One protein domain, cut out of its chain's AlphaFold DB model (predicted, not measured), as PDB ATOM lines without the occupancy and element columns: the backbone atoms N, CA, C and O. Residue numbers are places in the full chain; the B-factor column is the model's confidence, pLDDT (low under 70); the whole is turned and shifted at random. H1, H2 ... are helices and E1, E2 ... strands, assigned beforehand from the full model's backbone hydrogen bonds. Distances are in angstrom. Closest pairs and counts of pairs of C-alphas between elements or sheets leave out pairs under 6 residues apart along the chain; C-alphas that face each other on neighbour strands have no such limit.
ATOM      1  N   GLU A 185      38.421 -31.618 -14.562       88.50
ATOM      2  CA  GLU A 185      39.185 -31.814 -15.799       88.50
ATOM      3  C   GLU A 185      39.551 -33.289 -16.024       88.50
ATOM      4  O   GLU A 185      39.596 -33.761 -17.164       88.50
ATOM      5  N   MET A 186      39.762 -34.054 -14.946       87.94
ATOM      6  CA  MET A 186      40.072 -35.478 -15.042       87.94
ATOM      7  C   MET A 186      38.853 -36.260 -15.535       87.94
ATOM      8  O   MET A 186      38.964 -37.074 -16.454       87.94
ATOM      9  N   LEU A 187      37.674 -35.984 -14.968       87.19
ATOM     10  CA  LEU A 187      36.422 -36.598 -15.406       87.19
ATOM     11  C   LEU A 187      36.074 -36.193 -16.843       87.19
ATOM     12  O   LEU A 187      35.687 -37.043 -17.644       87.19
ATOM     13  N   ALA A 188      36.249 -34.917 -17.190       90.06
ATOM     14  CA  ALA A 188      36.001 -34.417 -18.538       90.06
ATOM     15  C   ALA A 188      36.887 -35.130 -19.572       90.06
ATOM     16  O   ALA A 188      36.386 -35.582 -20.601       90.06
ATOM     17  N   ARG A 189      38.178 -35.315 -19.271       86.75
ATOM     18  CA  ARG A 189      39.107 -36.058 -20.133       86.75
ATOM     19  C   ARG A 189      38.713 -37.531 -20.279       86.75
ATOM     20  O   ARG A 189      38.749 -38.053 -21.391       86.75
ATOM     21  N   LYS A 190      38.266 -38.187 -19.200       87.75
ATOM     22  CA  LYS A 190      37.756 -39.572 -19.255       87.75
ATOM     23  C   LYS A 190      36.528 -39.691 -20.155       87.75
ATOM     24  O   LYS A 190      36.474 -40.567 -21.015       87.75
ATOM     25  N   LEU A 191      35.563 -38.785 -19.995       87.00
ATOM     26  CA  LEU A 191      34.357 -38.746 -20.824       87.00
ATOM     27  C   LEU A 191      34.682 -38.469 -22.295       87.00
ATOM     28  O   LEU A 191      34.107 -39.107 -23.173       87.00
ATOM     29  N   LEU A 192      35.624 -37.563 -22.564       88.56
ATOM     30  CA  LEU A 192      36.062 -37.244 -23.919       88.56
ATOM     31  C   LEU A 192      36.706 -38.455 -24.606       88.56
ATOM     32  O   LEU A 192      36.354 -38.766 -25.742       88.56
ATOM     33  N   ASN A 193      37.591 -39.175 -23.916       86.94
ATOM     34  CA  ASN A 193      38.216 -40.369 -24.484       86.94
ATOM     35  C   ASN A 193      37.206 -41.502 -24.716       86.94
ATOM     36  O   ASN A 193      37.302 -42.203 -25.719       86.94
ATOM     37  N   MET A 194      36.209 -41.659 -23.837       83.88
ATOM     38  CA  MET A 194      35.116 -42.611 -24.067       83.88
ATOM     39  C   MET A 194      34.245 -42.234 -25.265       83.88
ATOM     40  O   MET A 194      33.780 -43.105 -25.998       83.88
ATOM     41  N   ALA A 195      34.008 -40.938 -25.473       86.62
ATOM     42  CA  ALA A 195      33.298 -40.472 -26.655       86.62
ATOM     43  C   ALA A 195      34.114 -40.761 -27.922       86.62
ATOM     44  O   ALA A 195      33.558 -41.252 -28.897       86.62
ATOM     45  N   ALA A 196      35.431 -40.537 -27.896       86.25
ATOM     46  CA  ALA A 196      36.311 -40.872 -29.013       86.25
ATOM     47  C   ALA A 196      36.337 -42.384 -29.301       86.25
ATOM     48  O   ALA A 196      36.242 -42.786 -30.461       86.25
ATOM     49  N   SER A 197      36.377 -43.235 -28.265       85.56
ATOM     50  CA  SER A 197      36.376 -44.695 -28.440       85.56
ATOM     51  C   SER A 197      35.080 -45.230 -29.053       85.56
ATOM     52  O   SER A 197      35.102 -46.287 -29.670       85.56
ATOM     53  N   ALA A 198      33.958 -44.514 -28.925       83.31
ATOM     54  CA  ALA A 198      32.683 -44.891 -29.545       83.31
ATOM     55  C   ALA A 198      32.670 -44.781 -31.076       83.31
ATOM     56  O   ALA A 198      31.830 -45.419 -31.718       83.31
ATOM     57  N   TYR A 199      33.590 -43.999 -31.650       81.44
ATOM     58  CA  TYR A 199      33.723 -43.796 -33.095       81.44
ATOM     59  C   TYR A 199      34.974 -44.459 -33.695       81.44
ATOM     60  O   TYR A 199      35.107 -44.493 -34.915       81.44
ATOM     61  N   GLY A 200      35.890 -44.970 -32.866       83.19
ATOM     62  CA  GLY A 200      37.134 -45.602 -33.310       83.19
ATOM     63  C   GLY A 200      37.024 -47.121 -33.479       83.19
ATOM     64  O   GLY A 200      36.246 -47.786 -32.799       83.19
ATOM     65  N   GLU A 201      37.857 -47.693 -34.352       84.94
ATOM     66  CA  GLU A 201      37.975 -49.154 -34.508       84.94
ATOM     67  C   GLU A 201      38.783 -49.801 -33.363       84.94
ATOM     68  O   GLU A 201      38.594 -50.973 -33.048       84.94
ATOM     69  N   GLN A 202      39.643 -49.024 -32.692       85.69
ATOM     70  CA  GLN A 202      40.504 -49.455 -31.582       85.69
ATOM     71  C   GLN A 202      39.865 -49.175 -30.212       85.69
ATOM     72  O   GLN A 202      40.398 -48.436 -29.378       85.69
ATOM     73  N   GLU A 203      38.689 -49.755 -29.982       87.00
ATOM     74  CA  GLU A 203      37.901 -49.512 -28.768       87.00
ATOM     75  C   GLU A 203      38.633 -49.936 -27.483       87.00
ATOM     76  O   GLU A 203      38.737 -49.151 -26.540       87.00
ATOM     77  N   GLU A 204      39.198 -51.146 -27.461       84.56
ATOM     78  CA  GLU A 204      39.864 -51.700 -26.275       84.56
ATOM     79  C   GLU A 204      41.111 -50.901 -25.896       84.56
ATOM     80  O   GLU A 204      41.343 -50.631 -24.718       84.56
ATOM     81  N   GLU A 205      41.892 -50.463 -26.882       86.75
ATOM     82  CA  GLU A 205      43.113 -49.703 -26.634       86.75
ATOM     83  C   GLU A 205      42.808 -48.314 -26.058       86.75
ATOM     84  O   GLU A 205      43.429 -47.897 -25.078       86.75
ATOM     85  N   CYS A 206      41.798 -47.619 -26.593       87.44
ATOM     86  CA  CYS A 206      41.371 -46.327 -26.055       87.44
ATOM     87  C   CYS A 206      40.817 -46.446 -24.630       87.44
ATOM     88  O   CYS A 206      41.108 -45.599 -23.779       87.44
ATOM     89  N   ILE A 207      40.050 -47.503 -24.346       85.44
ATOM     90  CA  ILE A 207      39.503 -47.750 -23.008       85.44
ATOM     91  C   ILE A 207      40.634 -48.052 -22.020       85.44
ATOM     92  O   ILE A 207      40.682 -47.424 -20.962       85.44
ATOM     93  N   ASN A 208      41.581 -48.921 -22.387       86.81
ATOM     94  CA  ASN A 208      42.719 -49.294 -21.541       86.81
ATOM     95  C   ASN A 208      43.667 -48.118 -21.262       86.81
ATOM     96  O   ASN A 208      44.242 -48.033 -20.178       86.81
ATOM     97  N   ARG A 209      43.813 -47.179 -22.207       86.19
ATOM     98  CA  ARG A 209      44.572 -45.934 -21.990       86.19
ATOM     99  C   ARG A 209      43.843 -44.942 -21.082       86.19
ATOM    100  O   ARG A 209      44.488 -44.169 -20.380       86.19
ATOM    101  N   THR A 210      42.512 -44.933 -21.111       89.00
ATOM    102  CA  THR A 210      41.696 -43.973 -20.350       89.00
ATOM    103  C   THR A 210      41.488 -44.405 -18.908       89.00
ATOM    104  O   THR A 210      41.515 -43.570 -18.005       89.00
ATOM    105  N   TYR A 211      41.278 -45.703 -18.704       86.44
ATOM    106  CA  TYR A 211      41.039 -46.294 -17.400       86.44
ATOM    107  C   TYR A 211      42.142 -47.299 -17.093       86.44
ATOM    108  O   TYR A 211      42.070 -48.450 -17.530       86.44
ATOM    109  N   PRO A 212      43.173 -46.893 -16.340       80.69
ATOM    110  CA  PRO A 212      44.189 -47.833 -15.910       80.69
ATOM    111  C   PRO A 212      43.564 -48.897 -14.994       80.69
ATOM    112  O   PRO A 212      42.628 -48.623 -14.238       80.69
ATOM    113  N   ALA A 213      44.103 -50.118 -15.036       79.38
ATOM    114  CA  ALA A 213      43.521 -51.295 -14.379       79.38
ATOM    115  C   ALA A 213      43.241 -51.117 -12.871       79.38
ATOM    116  O   ALA A 213      42.347 -51.763 -12.326       79.38
ATOM    117  N   PHE A 214      43.969 -50.223 -12.194       81.12
ATOM    118  CA  PHE A 214      43.786 -49.955 -10.767       81.12
ATOM    119  C   PHE A 214      42.487 -49.203 -10.434       81.12
ATOM    120  O   PHE A 214      42.031 -49.279  -9.295       81.12
ATOM    121  N   GLU A 215      41.871 -48.494 -11.387       84.12
ATOM    122  CA  GLU A 215      40.598 -47.796 -11.147       84.12
ATOM    123  C   GLU A 215      39.396 -48.750 -11.124       84.12
ATOM    124  O   GLU A 215      38.293 -48.345 -10.758       84.12
ATOM    125  N   GLY A 216      39.586 -50.020 -11.506       82.19
ATOM    126  CA  GLY A 216      38.522 -51.025 -11.491       82.19
ATOM    127  C   GLY A 216      37.384 -50.723 -12.470       82.19
ATOM    128  O   GLY A 216      36.276 -51.239 -12.314       82.19
ATOM    129  N   TYR A 217      37.619 -49.874 -13.472       83.00
ATOM    130  CA  TYR A 217      36.626 -49.610 -14.501       83.00
ATOM    131  C   TYR A 217      36.481 -50.836 -15.397       83.00
ATOM    132  O   TYR A 217      37.454 -51.327 -15.971       83.00
ATOM    133  N   LYS A 218      35.251 -51.331 -15.528       83.44
ATOM    134  CA  LYS A 218      34.936 -52.453 -16.406       83.44
ATOM    135  C   LYS A 218      33.764 -52.084 -17.296       83.44
ATOM    136  O   LYS A 218      32.719 -51.635 -16.820       83.44
ATOM    137  N   VAL A 219      33.927 -52.315 -18.596       86.06
ATOM    138  CA  VAL A 219      32.810 -52.281 -19.541       86.06
ATOM    139  C   VAL A 219      31.902 -53.460 -19.208       86.06
ATOM    140  O   VAL A 219      32.301 -54.617 -19.322       86.06
ATOM    141  N   LEU A 220      30.695 -53.165 -18.733       88.19
ATOM    142  CA  LEU A 220      29.717 -54.184 -18.350       88.19
ATOM    143  C   LEU A 220      28.944 -54.680 -19.567       88.19
ATOM    144  O   LEU A 220      28.586 -55.850 -19.652       88.19
ATOM    145  N   SER A 221      28.664 -53.773 -20.496       88.50
ATOM    146  CA  SER A 221      27.925 -54.068 -21.711       88.50
ATOM    147  C   SER A 221      28.289 -53.059 -22.791       88.50
ATOM    148  O   SER A 221      28.441 -51.869 -22.510       88.50
ATOM    149  N   SER A 222      28.416 -53.538 -24.023       89.06
ATOM    150  CA  SER A 222      28.438 -52.709 -25.220       89.06
ATOM    151  C   SER A 222      27.163 -52.964 -26.023       89.06
ATOM    152  O   SER A 222      26.642 -54.078 -26.075       89.06
ATOM    153  N   SER A 223      26.629 -51.912 -26.631       88.94
ATOM    154  CA  SER A 223      25.490 -51.986 -27.540       88.94
ATOM    155  C   SER A 223      25.884 -51.351 -28.860       88.94
ATOM    156  O   SER A 223      26.226 -50.171 -28.892       88.94
ATOM    157  N   GLN A 224      25.816 -52.117 -29.940       90.62
ATOM    158  CA  GLN A 224      26.080 -51.628 -31.285       90.62
ATOM    159  C   GLN A 224      24.748 -51.316 -31.979       90.62
ATOM    160  O   GLN A 224      23.840 -52.147 -31.970       90.62
ATOM    161  N   MET A 225      24.603 -50.116 -32.541       87.00
ATOM    162  CA  MET A 225      23.390 -49.702 -33.250       87.00
ATOM    163  C   MET A 225      23.729 -48.858 -34.477       87.00
ATOM    164  O   MET A 225      24.738 -48.157 -34.494       87.00
ATOM    165  N   ILE A 226      22.873 -48.908 -35.497       90.38
ATOM    166  CA  ILE A 226      22.944 -47.985 -36.633       90.38
ATOM    167  C   ILE A 226      22.447 -46.622 -36.151       90.38
ATOM    168  O   ILE A 226      21.348 -46.523 -35.603       90.38
ATOM    169  N   CYS A 227      23.277 -45.594 -36.298       85.75
ATOM    170  CA  CYS A 227      23.007 -44.268 -35.743       85.75
ATOM    171  C   CYS A 227      22.545 -43.239 -36.758       85.75
ATOM    172  O   CYS A 227      22.033 -42.195 -36.356       85.75
ATOM    173  N   ASP A 228      22.768 -43.499 -38.039       87.50
ATOM    174  CA  ASP A 228      22.404 -42.590 -39.107       87.50
ATOM    175  C   ASP A 228      21.803 -43.329 -40.303       87.50
ATOM    176  O   ASP A 228      21.846 -44.558 -40.408       87.50
ATOM    177  N   ASP A 229      21.232 -42.547 -41.214       92.25
ATOM    178  CA  ASP A 229      20.601 -43.044 -42.435       92.25
ATOM    179  C   ASP A 229      21.625 -43.595 -43.451       92.25
ATOM    180  O   ASP A 229      21.247 -44.183 -44.462       92.25
ATOM    181  N   PHE A 230      22.928 -43.436 -43.179       89.62
ATOM    182  CA  PHE A 230      24.030 -43.942 -44.000       89.62
ATOM    183  C   PHE A 230      24.529 -45.320 -43.548       89.62
ATOM    184  O   PHE A 230      25.541 -45.799 -44.058       89.62
ATOM    185  N   ASN A 231      23.819 -45.981 -42.626       87.75
ATOM    186  CA  ASN A 231      24.223 -47.247 -42.016       87.75
ATOM    187  C   ASN A 231      25.557 -47.175 -41.251       87.75
ATOM    188  O   ASN A 231      26.186 -48.210 -41.007       87.75
ATOM    189  N   ASN A 232      25.983 -45.985 -40.817       83.25
ATOM    190  CA  ASN A 232      27.113 -45.887 -39.914       83.25
ATOM    191  C   ASN A 232      26.707 -46.438 -38.552       83.25
ATOM    192  O   ASN A 232      25.636 -46.170 -37.992       83.25
ATOM    193  N   THR A 233      27.596 -47.262 -38.026       86.69
ATOM    194  CA  THR A 233      27.358 -47.993 -36.798       86.69
ATOM    195  C   THR A 233      28.015 -47.246 -35.645       86.69
ATOM    196  O   THR A 233      29.216 -47.002 -35.709       86.69
ATOM    197  N   CYS A 234      27.279 -46.920 -34.580       84.06
ATOM    198  CA  CYS A 234      27.907 -46.509 -33.323       84.06
ATOM    199  C   CYS A 234      27.875 -47.630 -32.303       84.06
ATOM    200  O   CYS A 234      26.976 -48.478 -32.277       84.06
ATOM    201  N   LYS A 235      28.829 -47.553 -31.383       85.50
ATOM    202  CA  LYS A 235      28.859 -48.369 -30.181       85.50
ATOM    203  C   LYS A 235      28.600 -47.484 -28.966       85.50
ATOM    204  O   LYS A 235      29.207 -46.435 -28.796       85.50
ATOM    205  N   GLY A 236      27.659 -47.900 -28.131       84.56
ATOM    206  CA  GLY A 236      27.451 -47.361 -26.793       84.56
ATOM    207  C   GLY A 236      28.050 -48.309 -25.765       84.56
ATOM    208  O   GLY A 236      27.904 -49.522 -25.899       84.56
ATOM    209  N   TYR A 237      28.691 -47.771 -24.732       83.88
ATOM    210  CA  TYR A 237      29.259 -48.561 -23.641       83.88
ATOM    211  C   TYR A 237      28.578 -48.200 -22.327       83.88
ATOM    212  O   TYR A 237      28.389 -47.026 -22.008       83.88
ATOM    213  N   ILE A 238      28.231 -49.220 -21.551       84.75
ATOM    214  CA  ILE A 238      27.805 -49.083 -20.164       84.75
ATOM    215  C   ILE A 238      28.981 -49.529 -19.308       84.75
ATOM    216  O   ILE A 238      29.287 -50.719 -19.209       84.75
ATOM    217  N   GLY A 239      29.661 -48.551 -18.720       84.75
ATOM    218  CA  GLY A 239      30.719 -48.787 -17.751       84.75
ATOM    219  C   GLY A 239      30.208 -48.781 -16.324       84.75
ATOM    220  O   GLY A 239      29.302 -48.023 -15.977       84.75
ATOM    221  N   GLY A 240      30.828 -49.607 -15.492       83.56
ATOM    222  CA  GLY A 240      30.723 -49.521 -14.045       83.56
ATOM    223  C   GLY A 240      32.111 -49.359 -13.443       83.56
ATOM    224  O   GLY A 240      33.063 -50.003 -13.884       83.56
ATOM    225  N   VAL A 241      32.223 -48.516 -12.419       81.12
ATOM    226  CA  VAL A 241      33.384 -48.550 -11.529       81.12
ATOM    227  C   VAL A 241      33.139 -49.702 -10.570       81.12
ATOM    228  O   VAL A 241      32.271 -49.618  -9.698       81.12
ATOM    229  N   PHE A 242      33.861 -50.803 -10.753       77.88
ATOM    230  CA  PHE A 242      33.882 -51.853  -9.754       77.88
ATOM    231  C   PHE A 242      34.784 -51.363  -8.627       77.88
ATOM    232  O   PHE A 242      35.990 -51.582  -8.641       77.88
ATOM    233  N   MET A 243      34.202 -50.651  -7.664       73.44
ATOM    234  CA  MET A 243      34.847 -50.478  -6.369       73.44
ATOM    235  C   MET A 243      34.962 -51.883  -5.779       73.44
ATOM    236  O   MET A 243      33.917 -52.454  -5.442       73.44
ATOM    237  N   PRO A 244      36.169 -52.486  -5.686       68.81
ATOM    238  CA  PRO A 244      36.295 -53.716  -4.934       68.81
ATOM    239  C   PRO A 244      35.754 -53.382  -3.556       68.81
ATOM    240  O   PRO A 244      36.174 -52.390  -2.954       68.81
ATOM    241  N   CYS A 245      34.756 -54.142  -3.108       58.75
ATOM    242  CA  CYS A 245      34.259 -54.016  -1.755       58.75
ATOM    243  C   CYS A 245      35.495 -54.199  -0.877       58.75
ATOM    244  O   CYS A 245      36.003 -55.313  -0.743       58.75
ATOM    245  N   ARG A 246      36.049 -53.089  -0.374       56.69
ATOM    246  CA  ARG A 246      37.082 -53.092   0.647       56.69
ATOM    247  C   ARG A 246      36.324 -53.607   1.858       56.69
ATOM    248  O   ARG A 246      35.812 -52.828   2.654       56.69
ATOM    249  N   LEU A 247      36.165 -54.930   1.926       56.81
ATOM    250  CA  LEU A 247      35.976 -55.634   3.174       56.81
ATOM    251  C   LEU A 247      37.097 -55.081   4.032       56.81
ATOM    252  O   LEU A 247      38.273 -55.359   3.795       56.81
ATOM    253  N   GLN A 248      36.727 -54.155   4.910       54.34
ATOM    254  CA  GLN A 248      37.595 -53.696   5.959       54.34
ATOM    255  C   GLN A 248      37.947 -54.964   6.728       54.34
ATOM    256  O   GLN A 248      37.203 -55.407   7.593       54.34
TER     257      GLN A 248
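Overview. This is residues 185 to 248 of the 253 residues of an uncharacterized protein of Nippostrongylus brasiliensis (UniProt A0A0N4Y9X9). A long hairpin of two strands, E1 and E2, runs along the rod's length, with a shorter helical hairpin, H1 and H2, alongside it and only loosely joined to it; the end at residues 242 to 248 adds to the length. The 64 printed residues hold H1, H2, E1 and E2 in that order, the sheet antiparallel, the class mixed. The whole is loose, radius of gyration of the C-alphas 13.7 A, spanning 52 by 23 by 18 A.

Arrangement. E1, residues 217 to 226, and E2, residues 233 to 241, are antiparallel at 160 degrees, with N 223 and O 236 2.8 A apart, within hydrogen-bond range. H1, residues 185 to 197, and H2, residues 203 to 210, touch, closest at the C-alphas of Ser 197 and Glu 203, 5.1 A, at a shallow tilt of 12 degrees, opposite ways. In both, every O i to N i+4 pair is within hydrogen-bond range. H1 and E2 are near each other, as are H2 and E1; H1 and E1 are apart.

Along the chain. E1 bends by 56 degrees at residue 220 and measures 26.1 A, E2 26.0 A, H1 18.3 A, H2 10.8 A. C-alpha 185 is at (39.185, -31.814, -15.799), C-alpha 241 at (33.384, -48.550, -11.529).

Size, cuts and confidence. The farthest C-alphas, Phe 230 and Gln 248, are 52.7 A apart. The printed part has no cut and no long link; pLDDT is under 70 at residues 244 to 248.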